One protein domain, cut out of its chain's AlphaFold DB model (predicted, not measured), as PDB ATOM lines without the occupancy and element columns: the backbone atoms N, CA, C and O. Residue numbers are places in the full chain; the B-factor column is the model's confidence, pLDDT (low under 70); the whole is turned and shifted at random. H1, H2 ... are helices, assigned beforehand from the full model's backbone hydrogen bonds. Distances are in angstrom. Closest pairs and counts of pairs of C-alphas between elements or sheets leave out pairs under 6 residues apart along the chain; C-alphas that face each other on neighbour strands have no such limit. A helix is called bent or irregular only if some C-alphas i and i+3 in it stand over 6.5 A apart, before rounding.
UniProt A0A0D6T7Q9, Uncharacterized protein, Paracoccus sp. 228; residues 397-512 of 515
ATOM      1  N   ALA A 397     440.407 454.112 411.471       73.38
ATOM      2  CA  ALA A 397     441.055 455.391 411.733       73.38
ATOM      3  C   ALA A 397     441.983 455.797 410.578       73.38
ATOM      4  O   ALA A 397     441.932 456.945 410.138       73.38
ATOM      5  N   ALA A 398     442.757 454.856 410.033       71.62
ATOM      6  CA  ALA A 398     443.617 455.069 408.874       71.62
ATOM      7  C   ALA A 398     442.799 455.438 407.628       71.62
ATOM      8  O   ALA A 398     443.079 456.452 406.994       71.62
ATOM      9  N   GLN A 399     441.721 454.702 407.337       79.81
ATOM     10  CA  GLN A 399     440.808 455.026 406.234       79.81
ATOM     11  C   GLN A 399     440.146 456.398 406.413       79.81
ATOM     12  O   GLN A 399     439.981 457.141 405.445       79.81
ATOM     13  N   SER A 400     439.768 456.759 407.644       82.56
ATOM     14  CA  SER A 400     439.260 458.102 407.942       82.56
ATOM     15  C   SER A 400     440.327 459.158 407.665       82.56
ATOM     16  O   SER A 400     440.048 460.145 406.989       82.56
ATOM     17  N   GLN A 401     441.560 458.928 408.117       80.12
ATOM     18  CA  GLN A 401     442.673 459.846 407.907       80.12
ATOM     19  C   GLN A 401     443.012 460.008 406.418       80.12
ATOM     20  O   GLN A 401     443.306 461.117 405.975       80.12
ATOM     21  N   GLU A 402     442.959 458.937 405.628       83.81
ATOM     22  CA  GLU A 402     443.148 458.998 404.176       83.81
ATOM     23  C   GLU A 402     442.043 459.798 403.485       83.81
ATOM     24  O   GLU A 402     442.340 460.643 402.637       83.81
ATOM     25  N   ARG A 403     440.779 459.602 403.880       87.31
ATOM     26  CA  ARG A 403     439.652 460.405 403.377       87.31
ATOM     27  C   ARG A 403     439.811 461.883 403.726       87.31
ATOM     28  O   ARG A 403     439.595 462.728 402.859       87.31
ATOM     29  N   ASP A 404     440.240 462.187 404.946       87.38
ATOM     30  CA  ASP A 404     440.481 463.560 405.395       87.38
ATOM     31  C   ASP A 404     441.636 464.212 404.619       87.38
ATOM     32  O   ASP A 404     441.526 465.364 404.194       87.38
ATOM     33  N   LYS A 405     442.723 463.470 404.361       89.12
ATOM     34  CA  LYS A 405     443.836 463.928 403.513       89.12
ATOM     35  C   LYS A 405     443.393 464.183 402.076       89.12
ATOM     36  O   LYS A 405     443.773 465.203 401.505       89.12
ATOM     37  N   ALA A 406     442.590 463.292 401.497       90.38
ATOM     38  CA  ALA A 406     442.062 463.457 400.145       90.38
ATOM     39  C   ALA A 406     441.148 464.690 400.043       90.38
ATOM     40  O   ALA A 406     441.314 465.502 399.134       90.38
ATOM     41  N   ALA A 407     440.252 464.883 401.016       93.31
ATOM     42  CA  ALA A 407     439.386 466.059 401.082       93.31
ATOM     43  C   ALA A 407     440.189 467.362 401.236       93.31
ATOM     44  O   ALA A 407     439.926 468.339 400.532       93.31
ATOM     45  N   ALA A 408     441.207 467.367 402.104       94.00
ATOM     46  CA  ALA A 408     442.112 468.503 402.266       94.00
ATOM     47  C   ALA A 408     442.916 468.782 400.984       94.00
ATOM     48  O   ALA A 408     443.110 469.941 400.619       94.00
ATOM     49  N   LEU A 409     443.341 467.743 400.259       94.75
ATOM     50  CA  LEU A 409     444.042 467.911 398.990       94.75
ATOM     51  C   LEU A 409     443.138 468.571 397.946       94.75
ATOM     52  O   LEU A 409     443.570 469.498 397.263       94.75
ATOM     53  N   ASP A 410     441.889 468.129 397.829       94.56
ATOM     54  CA  ASP A 410     440.933 468.714 396.889       94.56
ATOM     55  C   ASP A 410     440.604 470.172 397.235       94.56
ATOM     56  O   ASP A 410     440.578 471.019 396.337       94.56
ATOM     57  N   GLU A 411     440.439 470.504 398.520       94.25
ATOM     58  CA  GLU A 411     440.294 471.894 398.973       94.25
ATOM     59  C   GLU A 411     441.529 472.731 398.601       94.25
ATOM     60  O   GLU A 411     441.397 473.810 398.013       94.25
ATOM     61  N   ALA A 412     442.733 472.216 398.867       95.06
ATOM     62  CA  ALA A 412     443.977 472.896 398.528       95.06
ATOM     63  C   ALA A 412     444.089 473.156 397.018       95.06
ATOM     64  O   ALA A 412     444.438 474.263 396.606       95.06
ATOM     65  N   LYS A 413     443.735 472.177 396.170       93.75
ATOM     66  CA  LYS A 413     443.728 472.332 394.704       93.75
ATOM     67  C   LYS A 413     442.762 473.432 394.259       93.75
ATOM     68  O   LYS A 413     443.122 474.256 393.417       93.75
ATOM     69  N   GLN A 414     441.557 473.470 394.831       93.19
ATOM     70  CA  GLN A 414     440.545 474.481 394.505       93.19
ATOM     71  C   GLN A 414     440.976 475.893 394.916       93.19
ATOM     72  O   GLN A 414     440.771 476.842 394.156       93.19
ATOM     73  N   LEU A 415     441.573 476.042 396.101       93.44
ATOM     74  CA  LEU A 415     442.071 477.326 396.594       93.44
ATOM     75  C   LEU A 415     443.292 477.796 395.792       93.44
ATOM     76  O   LEU A 415     443.322 478.940 395.342       93.44
ATOM     77  N   ALA A 416     444.249 476.904 395.526       91.62
ATOM     78  CA  ALA A 416     445.441 477.217 394.743       91.62
ATOM     79  C   ALA A 416     445.105 477.664 393.310       91.62
ATOM     80  O   ALA A 416     445.718 478.601 392.795       91.62
ATOM     81  N   ALA A 417     444.081 477.069 392.689       89.88
ATOM     82  CA  ALA A 417     443.615 477.447 391.354       89.88
ATOM     83  C   ALA A 417     443.091 478.896 391.259       89.88
ATOM     84  O   ALA A 417     443.041 479.452 390.161       89.88
ATOM     85  N   ARG A 418     442.732 479.543 392.381       84.44
ATOM     86  CA  ARG A 418     442.333 480.967 392.405       84.44
ATOM     87  C   ARG A 418     443.518 481.924 392.232       84.44
ATOM     88  O   ARG A 418     443.311 483.095 391.914       84.44
ATOM     89  N   GLY A 419     444.749 481.443 392.408       72.56
ATOM     90  CA  GLY A 419     445.967 482.229 392.219       72.56
ATOM     91  C   GLY A 419     446.152 483.348 393.252       72.56
ATOM     92  O   GLY A 419     445.657 483.284 394.370       72.56
ATOM     93  N   GLY A 420     446.905 484.392 392.892       63.66
ATOM     94  CA  GLY A 420     447.417 485.405 393.832       63.66
ATOM     95  C   GLY A 420     446.408 486.388 394.450       63.66
ATOM     96  O   GLY A 420     446.848 487.312 395.123       63.66
ATOM     97  N   ASN A 421     445.099 486.219 394.238       71.06
ATOM     98  CA  ASN A 421     444.045 487.116 394.740       71.06
ATOM     99  C   ASN A 421     443.261 486.512 395.926       71.06
ATOM    100  O   ASN A 421     442.058 486.732 396.046       71.06
ATOM    101  N   MET A 422     443.914 485.718 396.778       83.56
ATOM    102  CA  MET A 422     443.269 485.098 397.942       83.56
ATOM    103  C   MET A 422     443.092 486.091 399.096       83.56
ATOM    104  O   MET A 422     443.988 486.875 399.415       83.56
ATOM    105  N   THR A 423     441.950 486.014 399.777       87.88
ATOM    106  CA  THR A 423     441.738 486.665 401.078       87.88
ATOM    107  C   THR A 423     442.627 486.035 402.155       87.88
ATOM    108  O   THR A 423     443.167 484.940 401.975       87.88
ATOM    109  N   PHE A 424     442.774 486.703 403.303       85.25
ATOM    110  CA  PHE A 424     443.508 486.156 404.450       85.25
ATOM    111  C   PHE A 424     442.938 484.799 404.906       85.25
ATOM    112  O   PHE A 424     443.692 483.849 405.102       85.25
ATOM    113  N   ASP A 425     441.609 484.671 404.981       88.12
ATOM    114  CA  ASP A 425     440.939 483.432 405.401       88.12
ATOM    115  C   ASP A 425     441.099 482.293 404.385       88.12
ATOM    116  O   ASP A 425     441.202 481.125 404.757       88.12
ATOM    117  N   GLU A 426     441.105 482.602 403.088       89.75
ATOM    118  CA  GLU A 426     441.412 481.619 402.040       89.75
ATOM    119  C   GLU A 426     442.884 481.214 402.065       89.75
ATOM    120  O   GLU A 426     443.190 480.036 401.911       89.75
ATOM    121  N   SER A 427     443.781 482.169 402.317       91.00
ATOM    122  CA  SER A 427     445.217 481.911 402.436       91.00
ATOM    123  C   SER A 427     445.502 480.981 403.616       91.00
ATOM    124  O   SER A 427     446.217 479.994 403.467       91.00
ATOM    125  N   ARG A 428     444.866 481.229 404.767       91.75
ATOM    126  CA  ARG A 428     444.958 480.357 405.943       91.75
ATOM    127  C   ARG A 428     444.426 478.954 405.661       91.75
ATOM    128  O   ARG A 428     445.096 477.981 405.983       91.75
ATOM    129  N   ARG A 429     443.253 478.844 405.026       92.94
ATOM    130  CA  ARG A 429     442.678 477.541 404.656       92.94
ATOM    131  C   ARG A 429     443.556 476.770 403.681       92.94
ATOM    132  O   ARG A 429     443.703 475.568 403.851       92.94
ATOM    133  N   LEU A 430     444.174 477.443 402.708       94.19
ATOM    134  CA  LEU A 430     445.103 476.796 401.785       94.19
ATOM    135  C   LEU A 430     446.318 476.237 402.531       94.19
ATOM    136  O   LEU A 430     446.683 475.090 402.297       94.19
ATOM    137  N   VAL A 431     446.920 477.018 403.433       92.56
ATOM    138  CA  VAL A 431     448.072 476.565 404.226       92.56
ATOM    139  C   VAL A 431     447.696 475.359 405.090       92.56
ATOM    140  O   VAL A 431     448.348 474.320 404.987       92.56
ATOM    141  N   ASP A 432     446.598 475.447 405.846       93.56
ATOM    142  CA  ASP A 432     446.116 474.354 406.699       93.56
ATOM    143  C   ASP A 432     445.801 473.083 405.880       93.56
ATOM    144  O   ASP A 432     446.131 471.967 406.289       93.56
ATOM    145  N   ALA A 433     445.160 473.236 404.717       94.69
ATOM    146  CA  ALA A 433     444.791 472.124 403.845       94.69
ATOM    147  C   ALA A 433     446.026 471.443 403.233       94.69
ATOM    148  O   ALA A 433     446.109 470.216 403.217       94.69
ATOM    149  N   VAL A 434     447.015 472.226 402.792       94.44
ATOM    150  CA  VAL A 434     448.290 471.721 402.264       94.44
ATOM    151  C   VAL A 434     449.070 470.956 403.328       94.44
ATOM    152  O   VAL A 434     449.533 469.850 403.057       94.44
ATOM    153  N   GLU A 435     449.194 471.502 404.538       92.00
ATOM    154  CA  GLU A 435     449.928 470.846 405.625       92.00
ATOM    155  C   GLU A 435     449.278 469.521 406.038       92.00
ATOM    156  O   GLU A 435     449.984 468.538 406.270       92.00
ATOM    157  N   ARG A 436     447.940 469.461 406.071       91.31
ATOM    158  CA  ARG A 436     447.204 468.220 406.364       91.31
ATOM    159  C   ARG A 436     447.318 467.189 405.247       91.31
ATOM    160  O   ARG A 436     447.496 466.009 405.539       91.31
ATOM    161  N   ALA A 437     447.192 467.618 403.993       93.75
ATOM    162  CA  ALA A 437     447.134 466.725 402.841       93.75
ATOM    163  C   ALA A 437     448.509 466.199 402.412       93.75
ATOM    164  O   ALA A 437     448.651 465.014 402.120       93.75
ATOM    165  N   LEU A 438     449.508 467.084 402.351       91.50
ATOM    166  CA  LEU A 438     450.816 466.810 401.750       91.50
ATOM    167  C   LEU A 438     451.946 466.707 402.786       91.50
ATOM    168  O   LEU A 438     453.019 466.195 402.474       91.50
ATOM    169  N   GLY A 439     451.714 467.161 404.020       90.00
ATOM    170  CA  GLY A 439     452.700 467.103 405.097       90.00
ATOM    171  C   GLY A 439     453.832 468.129 404.971       90.00
ATOM    172  O   GLY A 439     453.899 468.937 404.043       90.00
ATOM    173  N   GLN A 440     454.746 468.109 405.945       87.50
ATOM    174  CA  GLN A 440     455.807 469.118 406.046       87.50
ATOM    175  C   GLN A 440     456.912 468.979 404.997       87.50
ATOM    176  O   GLN A 440     457.553 469.977 404.665       87.50
ATOM    177  N   ASP A 441     457.147 467.784 404.462       85.06
ATOM    178  CA  ASP A 441     458.202 467.585 403.466       85.06
ATOM    179  C   ASP A 441     457.820 468.202 402.118       85.06
ATOM    180  O   ASP A 441     458.620 468.931 401.536       85.06
ATOM    181  N   ALA A 442     456.559 468.063 401.698       87.69
ATOM    182  CA  ALA A 442     456.043 468.760 400.523       87.69
ATOM    183  C   ALA A 442     456.090 470.290 400.689       87.69
ATOM    184  O   ALA A 442     456.422 471.016 399.751       87.69
ATOM    185  N   VAL A 443     455.805 470.792 401.897       90.62
ATOM    186  CA  VAL A 443     455.955 472.218 402.230       90.62
ATOM    187  C   VAL A 443     457.406 472.671 402.081       90.62
ATOM    188  O   VAL A 443     457.668 473.709 401.471       90.62
ATOM    189  N   ARG A 444     458.364 471.890 402.590       88.25
ATOM    190  CA  ARG A 444     459.796 472.179 402.439       88.25
ATOM    191  C   ARG A 444     460.228 472.145 400.981       88.25
ATOM    192  O   ARG A 444     461.005 473.003 400.574       88.25
ATOM    193  N   ASP A 445     459.738 471.196 400.194       87.69
ATOM    194  CA  ASP A 445     460.037 471.123 398.765       87.69
ATOM    195  C   ASP A 445     459.574 472.388 398.037       87.69
ATOM    196  O   ASP A 445     460.386 473.017 397.354       87.69
ATOM    197  N   MET A 446     458.341 472.840 398.284       91.56
ATOM    198  CA  MET A 446     457.830 474.104 397.735       91.56
ATOM    199  C   MET A 446     458.673 475.307 398.168       91.56
ATOM    200  O   MET A 446     459.016 476.165 397.360       91.56
ATOM    201  N   GLN A 447     459.079 475.364 399.434       88.50
ATOM    202  CA  GLN A 447     459.956 476.431 399.931       88.50
ATOM    203  C   GLN A 447     461.355 476.400 399.293       88.50
ATOM    204  O   GLN A 447     462.019 477.432 399.215       88.50
ATOM    205  N   ASN A 448     461.791 475.240 398.801       85.81
ATOM    206  CA  ASN A 448     463.073 475.039 398.128       85.81
ATOM    207  C   ASN A 448     462.969 475.091 396.590       85.81
ATOM    208  O   ASN A 448     463.917 474.697 395.909       85.81
ATOM    209  N   GLY A 449     461.834 475.536 396.033       84.75
ATOM    210  CA  GLY A 449     461.641 475.664 394.585       84.75
ATOM    211  C   GLY A 449     461.283 474.365 393.860       84.75
ATOM    212  O   GLY A 449     461.255 474.334 392.626       84.75
ATOM    213  N   ARG A 450     461.029 473.278 394.596       88.06
ATOM    214  CA  ARG A 450     460.650 471.972 394.043       88.06
ATOM    215  C   ARG A 450     459.140 471.821 394.075       88.06
ATOM    216  O   ARG A 450     458.491 472.080 395.084       88.06
ATOM    217  N   ALA A 451     458.564 471.428 392.947       86.00
ATOM    218  CA  ALA A 451     457.131 471.207 392.880       86.00
ATOM    219  C   ALA A 451     456.769 469.895 393.602       86.00
ATOM    220  O   ALA A 451     457.416 468.880 393.334       86.00
ATOM    221  N   PRO A 452     455.757 469.893 394.484       89.12
ATOM    222  CA  PRO A 452     455.335 468.693 395.190       89.12
ATOM    223  C   PRO A 452     454.692 467.708 394.212       89.12
ATOM    224  O   PRO A 452     454.089 468.109 393.208       89.12
ATOM    225  N   ASP A 453     454.799 466.413 394.504       87.50
ATOM    226  CA  ASP A 453     454.118 465.394 393.712       87.50
ATOM    227  C   ASP A 453     452.627 465.370 394.061       87.50
ATOM    228  O   ASP A 453     452.223 464.929 395.133       87.50
ATOM    229  N   ILE A 454     451.805 465.909 393.158       89.38
ATOM    230  CA  ILE A 454     450.355 465.974 393.333       89.38
ATOM    231  C   ILE A 454     449.683 465.121 392.246       89.38
ATOM    232  O   ILE A 454     449.825 465.426 391.050       89.38
ATOM    233  N   PRO A 455     448.909 464.084 392.629       84.56
ATOM    234  CA  PRO A 455     448.156 463.267 391.686       84.56
ATOM    235  C   PRO A 455     447.189 464.102 390.839       84.56
ATOM    236  O   PRO A 455     446.440 464.940 391.358       84.56
ATOM    237  N   GLY A 456     447.206 463.856 389.525       85.00
ATOM    238  CA  GLY A 456     446.343 464.528 388.548       85.00
ATOM    239  C   GLY A 456     446.789 465.935 388.130       85.00
ATOM    240  O   GLY A 456     446.079 466.576 387.361       85.00
ATOM    241  N   MET A 457     447.945 466.419 388.601       89.44
ATOM    242  CA  MET A 457     448.521 467.697 388.169       89.44
ATOM    243  C   MET A 457     449.752 467.488 387.291       89.44
ATOM    244  O   MET A 457     450.667 466.758 387.669       89.44
ATOM    245  N   GLY A 458     449.808 468.184 386.155       87.31
ATOM    246  CA  GLY A 458     451.020 468.276 385.340       87.31
ATOM    247  C   GLY A 458     452.089 469.159 385.995       87.31
ATOM    248  O   GLY A 458     451.788 469.970 386.868       87.31
ATOM    249  N   THR A 459     453.340 469.053 385.546       86.88
ATOM    250  CA  THR A 459     454.489 469.754 386.151       86.88
ATOM    251  C   THR A 459     454.272 471.261 386.310       86.88
ATOM    252  O   THR A 459     454.488 471.798 387.392       86.88
ATOM    253  N   ALA A 460     453.779 471.946 385.270       85.69
ATOM    254  CA  ALA A 460     453.493 473.382 385.337       85.69
ATOM    255  C   ALA A 460     452.436 473.715 386.407       85.69
ATOM    256  O   ALA A 460     452.659 474.594 387.232       85.69
ATOM    257  N   GLN A 461     451.351 472.935 386.473       89.44
ATOM    258  CA  GLN A 461     450.290 473.108 387.473       89.44
ATOM    259  C   GLN A 461     450.801 472.901 388.901       89.44
ATOM    260  O   GLN A 461     450.354 473.587 389.814       89.44
ATOM    261  N   ARG A 462     451.760 471.990 389.110       93.19
ATOM    262  CA  ARG A 462     452.392 471.782 390.423       93.19
ATOM    263  C   ARG A 462     453.261 472.976 390.832       93.19
ATOM    264  O   ARG A 462     453.273 473.345 392.004       93.19
ATOM    265  N   HIS A 463     453.964 473.607 389.887       92.31
ATOM    266  CA  HIS A 463     454.691 474.851 390.165       92.31
ATOM    267  C   HIS A 463     453.731 476.018 390.445       92.31
ATOM    268  O   HIS A 463     453.971 476.763 391.393       92.31
ATOM    269  N   ASP A 464     452.627 476.139 389.705       90.19
ATOM    270  CA  ASP A 464     451.591 477.150 389.964       90.19
ATOM    271  C   ASP A 464     450.929 476.953 391.335       90.19
ATOM    272  O   ASP A 464     450.729 477.915 392.080       90.19
ATOM    273  N   PHE A 465     450.659 475.699 391.708       94.31
ATOM    274  CA  PHE A 465     450.163 475.328 393.031       94.31
ATOM    275  C   PHE A 465     451.134 475.757 394.137       94.31
ATOM    276  O   PHE A 465     450.728 476.399 395.105       94.31
ATOM    277  N   ALA A 466     452.428 475.469 393.968       94.00
ATOM    278  CA  ALA A 466     453.459 475.869 394.919       94.00
ATOM    279  C   ALA A 466     453.555 477.396 395.061       94.00
ATOM    280  O   ALA A 466     453.643 477.913 396.172       94.00
ATOM    281  N   ILE A 467     453.456 478.139 393.955       91.88
ATOM    282  CA  ILE A 467     453.415 479.607 393.983       91.88
ATOM    283  C   ILE A 467     452.200 480.106 394.770       91.88
ATOM    284  O   ILE A 467     452.324 481.048 395.555       91.88
ATOM    285  N   ALA A 468     451.029 479.503 394.554       92.12
ATOM    286  CA  ALA A 468     449.802 479.869 395.251       92.12
ATOM    287  C   ALA A 468     449.924 479.634 396.767       92.12
ATOM    288  O   ALA A 468     449.581 480.525 397.544       92.12
ATOM    289  N   TYR A 469     450.496 478.497 397.174       93.75
ATOM    290  CA  TYR A 469     450.803 478.197 398.575       93.75
ATOM    291  C   TYR A 469     451.781 479.209 399.189       93.75
ATOM    292  O   TYR A 469     451.485 479.794 400.228       93.75
ATOM    293  N   LEU A 470     452.917 479.482 398.539       91.75
ATOM    294  CA  LEU A 470     453.936 480.398 399.071       91.75
ATOM    295  C   LEU A 470     453.407 481.830 399.228       91.75
ATOM    296  O   LEU A 470     453.728 482.511 400.201       91.75
ATOM    297  N   LYS A 471     452.563 482.285 398.296       88.69
ATOM    298  CA  LYS A 471     451.876 483.580 398.409       88.69
ATOM    299  C   LYS A 471     450.871 483.593 399.557       88.69
ATOM    300  O   LYS A 471     450.785 484.595 400.263       88.69
ATOM    301  N   ALA A 472     450.128 482.505 399.750       89.88
ATOM    302  CA  ALA A 472     449.212 482.368 400.875       89.88
ATOM    303  C   ALA A 472     449.958 482.393 402.221       89.88
ATOM    304  O   ALA A 472     449.538 483.120 403.121       89.88
ATOM    305  N   ASP A 473     451.098 481.703 402.330       89.19
ATOM    306  CA  ASP A 473     451.948 481.716 403.532       89.19
ATOM    307  C   ASP A 473     452.511 483.122 403.834       89.19
ATOM    308  O   ASP A 473     452.505 483.577 404.980       89.19
ATOM    309  N   GLN A 474     452.917 483.877 402.803       85.12
ATOM    310  CA  GLN A 474     453.311 485.286 402.964       85.12
ATOM    311  C   GLN A 474     452.144 486.160 403.444       85.12
ATOM    312  O   GLN A 474     452.325 487.024 404.303       85.12
ATOM    313  N   ASN A 475     450.942 485.937 402.908       82.19
ATOM    314  CA  ASN A 475     449.755 486.735 403.219       82.19
ATOM    315  C   ASN A 475     449.280 486.552 404.671       82.19
ATOM    316  O   ASN A 475     448.736 487.482 405.264       82.19
ATOM    317  N   ILE A 476     449.520 485.380 405.273       83.00
ATOM    318  CA  ILE A 476     449.185 485.123 406.685       83.00
ATOM    319  C   ILE A 476     450.233 485.653 407.679       83.00
ATOM    320  O   ILE A 476     450.058 485.500 408.888       83.00
ATOM    321  N   GLY A 477     451.290 486.319 407.200       63.88
ATOM    322  CA  GLY A 477     452.286 486.976 408.048       63.88
ATOM    323  C   GLY A 477     453.464 486.091 408.459       63.88
ATOM    324  O   GLY A 477     454.112 486.374 409.468       63.88
ATOM    325  N   SER A 478     453.767 485.036 407.695       61.59
ATOM    326  CA  SER A 478     455.024 484.293 407.839       61.59
ATOM    327  C   SER A 478     456.207 485.258 407.674       61.59
ATOM    328  O   SER A 478     456.319 485.959 406.671       61.59
ATOM    329  N   SER A 479     457.119 485.316 408.654       52.38
ATOM    330  CA  SER A 479     458.324 486.175 408.618       52.38
ATOM    331  C   SER A 479     459.313 485.798 407.496       52.38
ATOM    332  O   SER A 479     460.382 486.406 407.384       52.38
ATOM    333  N   ARG A 480     459.012 484.758 406.709       63.44
ATOM    334  CA  ARG A 480     459.870 484.227 405.653       63.44
ATOM    335  C   ARG A 480     459.544 484.879 404.314       63.44
ATOM    336  O   ARG A 480     458.407 484.871 403.853       63.44
ATOM    337  N   ASP A 481     460.578 485.410 403.670       75.25
ATOM    338  CA  ASP A 481     460.480 485.908 402.305       75.25
ATOM    339  C   ASP A 481     460.575 484.748 401.301       75.25
ATOM    340  O   ASP A 481     461.654 484.220 401.031       75.25
ATOM    341  N   HIS A 482     459.435 484.366 400.723       82.12
ATOM    342  CA  HIS A 482     459.343 483.344 399.678       82.12
ATOM    343  C   HIS A 482     459.594 483.873 398.261       82.12
ATOM    344  O   HIS A 482     459.454 483.115 397.299       82.12
ATOM    345  N   SER A 483     459.988 485.139 398.082       78.31
ATOM    346  CA  SER A 483     460.180 485.745 396.751       78.31
ATOM    347  C   SER A 483     461.153 484.957 395.870       78.31
ATOM    348  O   SER A 483     460.924 484.813 394.667       78.31
ATOM    349  N   HIS A 484     462.213 484.394 396.461       80.81
ATOM    350  CA  HIS A 484     463.183 483.577 395.731       80.81
ATOM    351  C   HIS A 484     462.582 482.254 395.238       80.81
ATOM    352  O   HIS A 484     462.703 481.928 394.058       80.81
ATOM    353  N   ALA A 485     461.886 481.524 396.112       82.31
ATOM    354  CA  ALA A 485     461.217 480.275 395.753       82.31
ATOM    355  C   ALA A 485     460.126 480.516 394.696       82.31
ATOM    356  O   ALA A 485     460.079 479.829 393.675       82.31
ATOM    357  N   ILE A 486     459.321 481.572 394.859       84.75
ATOM    358  CA  ILE A 486     458.313 481.987 393.871       84.75
ATOM    359  C   ILE A 486     458.962 482.251 392.503       84.75
ATOM    360  O   ILE A 486     458.434 481.822 391.476       84.75
ATOM    361  N   ALA A 487     460.114 482.928 392.455       79.50
ATOM    362  CA  ALA A 487     460.835 483.163 391.205       79.50
ATOM    363  C   ALA A 487     461.321 481.855 390.554       79.50
ATOM    364  O   ALA A 487     461.158 481.684 389.345       79.50
ATOM    365  N   GLN A 488     461.854 480.913 391.341       84.75
ATOM    366  CA  GLN A 488     462.279 479.599 390.844       84.75
ATOM    367  C   GLN A 488     461.108 478.812 390.241       84.75
ATOM    368  O   GLN A 488     461.221 478.309 389.119       84.75
ATOM    369  N   HIS A 489     459.960 478.772 390.926       88.06
ATOM    370  CA  HIS A 489     458.763 478.108 390.413       88.06
ATOM    371  C   HIS A 489     458.234 478.762 389.128       88.06
ATOM    372  O   HIS A 489     457.908 478.044 388.186       88.06
ATOM    373  N   ASN A 490     458.218 480.098 389.038       82.44
ATOM    374  CA  ASN A 490     457.796 480.804 387.819       82.44
ATOM    375  C   ASN A 490     458.684 480.447 386.617       82.44
ATOM    376  O   ASN A 490     458.185 480.174 385.527       82.44
ATOM    377  N   VAL A 491     460.009 480.422 386.807       83.94
ATOM    378  CA  VAL A 491     460.956 480.047 385.742       83.94
ATOM    379  C   VAL A 491     460.738 478.598 385.307       83.94
ATOM    380  O   VAL A 491     460.747 478.312 384.109       83.94
ATOM    381  N   ALA A 492     460.536 477.687 386.259       81.50
ATOM    382  CA  ALA A 492     460.310 476.274 385.975       81.50
ATOM    383  C   ALA A 492     458.989 476.034 385.218       81.50
ATOM    384  O   ALA A 492     458.988 475.312 384.218       81.50
ATOM    385  N   ALA A 493     457.902 476.702 385.620       80.88
ATOM    386  CA  ALA A 493     456.610 476.635 384.935       80.88
ATOM    387  C   ALA A 493     456.714 477.104 383.472       80.88
ATOM    388  O   ALA A 493     456.303 476.387 382.557       80.88
ATOM    389  N   VAL A 494     457.360 478.252 383.232       81.69
ATOM    390  CA  VAL A 494     457.543 478.813 381.882       81.69
ATOM    391  C   VAL A 494     458.416 477.917 381.003       81.69
ATOM    392  O   VAL A 494     458.074 477.682 379.843       81.69
ATOM    393  N   LYS A 495     459.528 477.388 381.533       79.75
ATOM    394  CA  LYS A 495     460.398 476.459 380.787       79.75
ATOM    395  C   LYS A 495     459.629 475.223 380.327       79.75
ATOM    396  O   LYS A 495     459.777 474.802 379.182       79.75
ATOM    397  N   HIS A 496     458.786 474.670 381.195       78.19
ATOM    398  CA  HIS A 496     457.992 473.493 380.866       78.19
ATOM    399  C   HIS A 496     456.901 473.797 379.828       78.19
ATOM    400  O   HIS A 496     456.647 472.987 378.935       78.19
ATOM    401  N   GLU A 497     456.268 474.968 379.897       76.50
ATOM    402  CA  GLU A 497     455.284 475.387 378.894       76.50
ATOM    403  C   GLU A 497     455.936 475.616 377.518       76.50
ATOM    404  O   GLU A 497     455.388 475.231 376.483       76.50
ATOM    405  N   GLN A 498     457.142 476.193 377.492       77.69
ATOM    406  CA  GLN A 498     457.923 476.363 376.266       77.69
ATOM    407  C   GLN A 498     458.326 475.017 375.651       77.69
ATOM    408  O   GLN A 498     458.172 474.850 374.441       77.69
ATOM    409  N   ALA A 499     458.775 474.051 376.462       74.50
ATOM    410  CA  ALA A 499     459.123 472.705 376.003       74.50
ATOM    411  C   ALA A 499     457.935 472.006 375.315       74.50
ATOM    412  O   ALA A 499     458.059 471.574 374.169       74.50
ATOM    413  N   LEU A 500     456.748 472.035 375.934       73.88
ATOM    414  CA  LEU A 500     455.521 471.472 375.349       73.88
ATOM    415  C   LEU A 500     455.132 472.146 374.019       73.88
ATOM    416  O   LEU A 500     454.652 471.490 373.094       73.88
ATOM    417  N   ARG A 501     455.348 473.463 373.886       73.44
ATOM    418  CA  ARG A 501     455.111 474.198 372.627       73.44
ATOM    419  C   ARG A 501     456.133 473.866 371.536       73.44
ATOM    420  O   ARG A 501     455.834 474.077 370.359       73.44
ATOM    421  N   HIS A 502     457.339 473.435 371.897       70.75
ATOM    422  CA  HIS A 502     458.353 472.983 370.943       70.75
ATOM    423  C   HIS A 502     458.074 471.552 370.471       70.75
ATOM    424  O   HIS A 502     458.119 471.313 369.269       70.75
ATOM    425  N   GLU A 503     457.676 470.653 371.371       68.88
ATOM    426  CA  GLU A 503     457.265 469.283 371.022       68.88
ATOM    427  C   GLU A 503     456.043 469.264 370.096       68.88
ATOM    428  O   GLU A 503     456.051 468.582 369.073       68.88
ATOM    429  N   ARG A 504     455.019 470.086 370.373       67.50
ATOM    430  CA  ARG A 504     453.842 470.198 369.490       67.50
ATOM    431  C   ARG A 504     454.186 470.712 368.089       67.50
ATOM    432  O   ARG A 504     453.633 470.215 367.117       67.50
ATOM    433  N   ARG A 505     455.124 471.661 367.978       62.00
ATOM    434  CA  ARG A 505     455.587 472.183 366.679       62.00
ATOM    435  C   ARG A 505     456.469 471.197 365.911       62.00
ATOM    436  O   ARG A 505     456.428 471.209 364.688       62.00
ATOM    437  N   GLY A 506     457.234 470.351 366.604       57.34
ATOM    438  CA  GLY A 506     457.996 469.266 365.976       57.34
ATOM    439  C   GLY A 506     457.080 468.209 365.352       57.34
ATOM    440  O   GLY A 506     457.260 467.849 364.194       57.34
ATOM    441  N   HIS A 507     456.024 467.808 366.064       54.56
ATOM    442  CA  HIS A 507     455.036 466.856 365.542       54.56
ATOM    443  C   HIS A 507     454.197 467.394 364.368       54.56
ATOM    444  O   HIS A 507     453.786 466.616 363.511       54.56
ATOM    445  N   GLU A 508     453.957 468.707 364.288       51.19
ATOM    446  CA  GLU A 508     453.292 469.329 363.131       51.19
ATOM    447  C   GLU A 508     454.207 469.437 361.898       51.19
ATOM    448  O   GLU A 508     453.708 469.430 360.774       51.19
ATOM    449  N   GLN A 509     455.533 469.507 362.072       50.72
ATOM    450  CA  GLN A 509     456.484 469.545 360.951       50.72
ATOM    451  C   GLN A 509     456.737 468.160 360.342       50.72
ATOM    452  O   GLN A 509     456.805 468.055 359.119       50.72
ATOM    453  N   ASP A 510     456.765 467.098 361.151       47.84
ATOM    454  CA  ASP A 510     456.914 465.719 360.654       47.84
ATOM    455  C   ASP A 510     455.634 465.171 359.983       47.84
ATOM    456  O   ASP A 510     455.680 464.195 359.236       47.84
ATOM    457  N   GLY A 511     454.481 465.813 360.202       47.75
ATOM    458  CA  GLY A 511     453.210 465.469 359.553       47.75
ATOM    459  C   GLY A 511     453.037 466.021 358.131       47.75
ATOM    460  O   GLY A 511     452.038 465.706 357.484       47.75
ATOM    461  N   HIS A 512     453.974 466.839 357.640       50.47
ATOM    462  CA  HIS A 512     453.869 467.514 356.341       50.47
ATOM    463  C   HIS A 512     454.781 466.952 355.236       50.47
ATOM    464  O   HIS A 512     454.764 467.497 354.135       50.47
TER     465      HIS A 512
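Overview. This is residues 397 to 512 of the 515 residues of an uncharacterized protein of Paracoccus sp. 228 (UniProt A0A0D6T7Q9). Look first for the long helix H4: its residues 486 to 497 pack on H3, and residues 498 to 512 stick out as an arm. H3 is the middle of the body, with the hairpin of H1 and H2a packed on it and H2b, the second arm of the bent helix H2, crossing it. The printed part has 116 residues with four named helices, H1 to H4 in chain order, and no named strand: all helix, mostly crossed. It is only just compact, close to loose, with a radius of gyration of the C-alphas of 16.1 A, and spans 56 by 36 by 23 A.

Arrangement. Begin with H4, residues 483 to 510, which touches H3, residues 459 to 475, closest at the C-alphas of Ala 493 and Ala 460, 4.5 A apart. This helical hairpin runs opposite ways at a shallow tilt of 19 degrees. By its hydrogen bonds H2, residues 424 to 447, was assigned as one helix, but it is bent: C-alphas 437 and 440 are 9.6 A apart, and its arms H2a and H2b stand at a steep tilt of 54 degrees. H2a touches residues 469 to 475 of H3 alone, closest at C-alphas 427 and 472, 4.3 A. H2b touches H3 about perpendicular, at 86 degrees, closest at C-alphas 446 and 466, 5.5 A. H1, residues 397 to 416, forms a hairpin with H2a at a steep tilt of 39 degrees, closest at C-alphas 405 and 437, 4.4 A; it is apart from H4. In H1, H2a, H2b, H3 and H4 every O i to N i+4 pair is within hydrogen-bond range.

Along the chain. Find C-alpha 483 at (460.180, 485.745, 396.751); from there H4 runs 41.4 A to C-alpha 510 at (456.914, 465.719, 360.654). H3 measures 24.5 A. H2a, residues 424 to 437, and H2b, residues 440 to 447, measure 19.8 A and 10.4 A. H1 begins at (441.055, 455.391, 411.733) and measures 28.0 A.

Size, cuts and confidence. The C-alphas farthest apart, of Ala 397 and His 512, are 58.1 A apart. The printed part has no cut; H2 to H3 is a long link. Look for pLDDT under 70 at residue 420, residues 477 to 480 and residues 503 to 512.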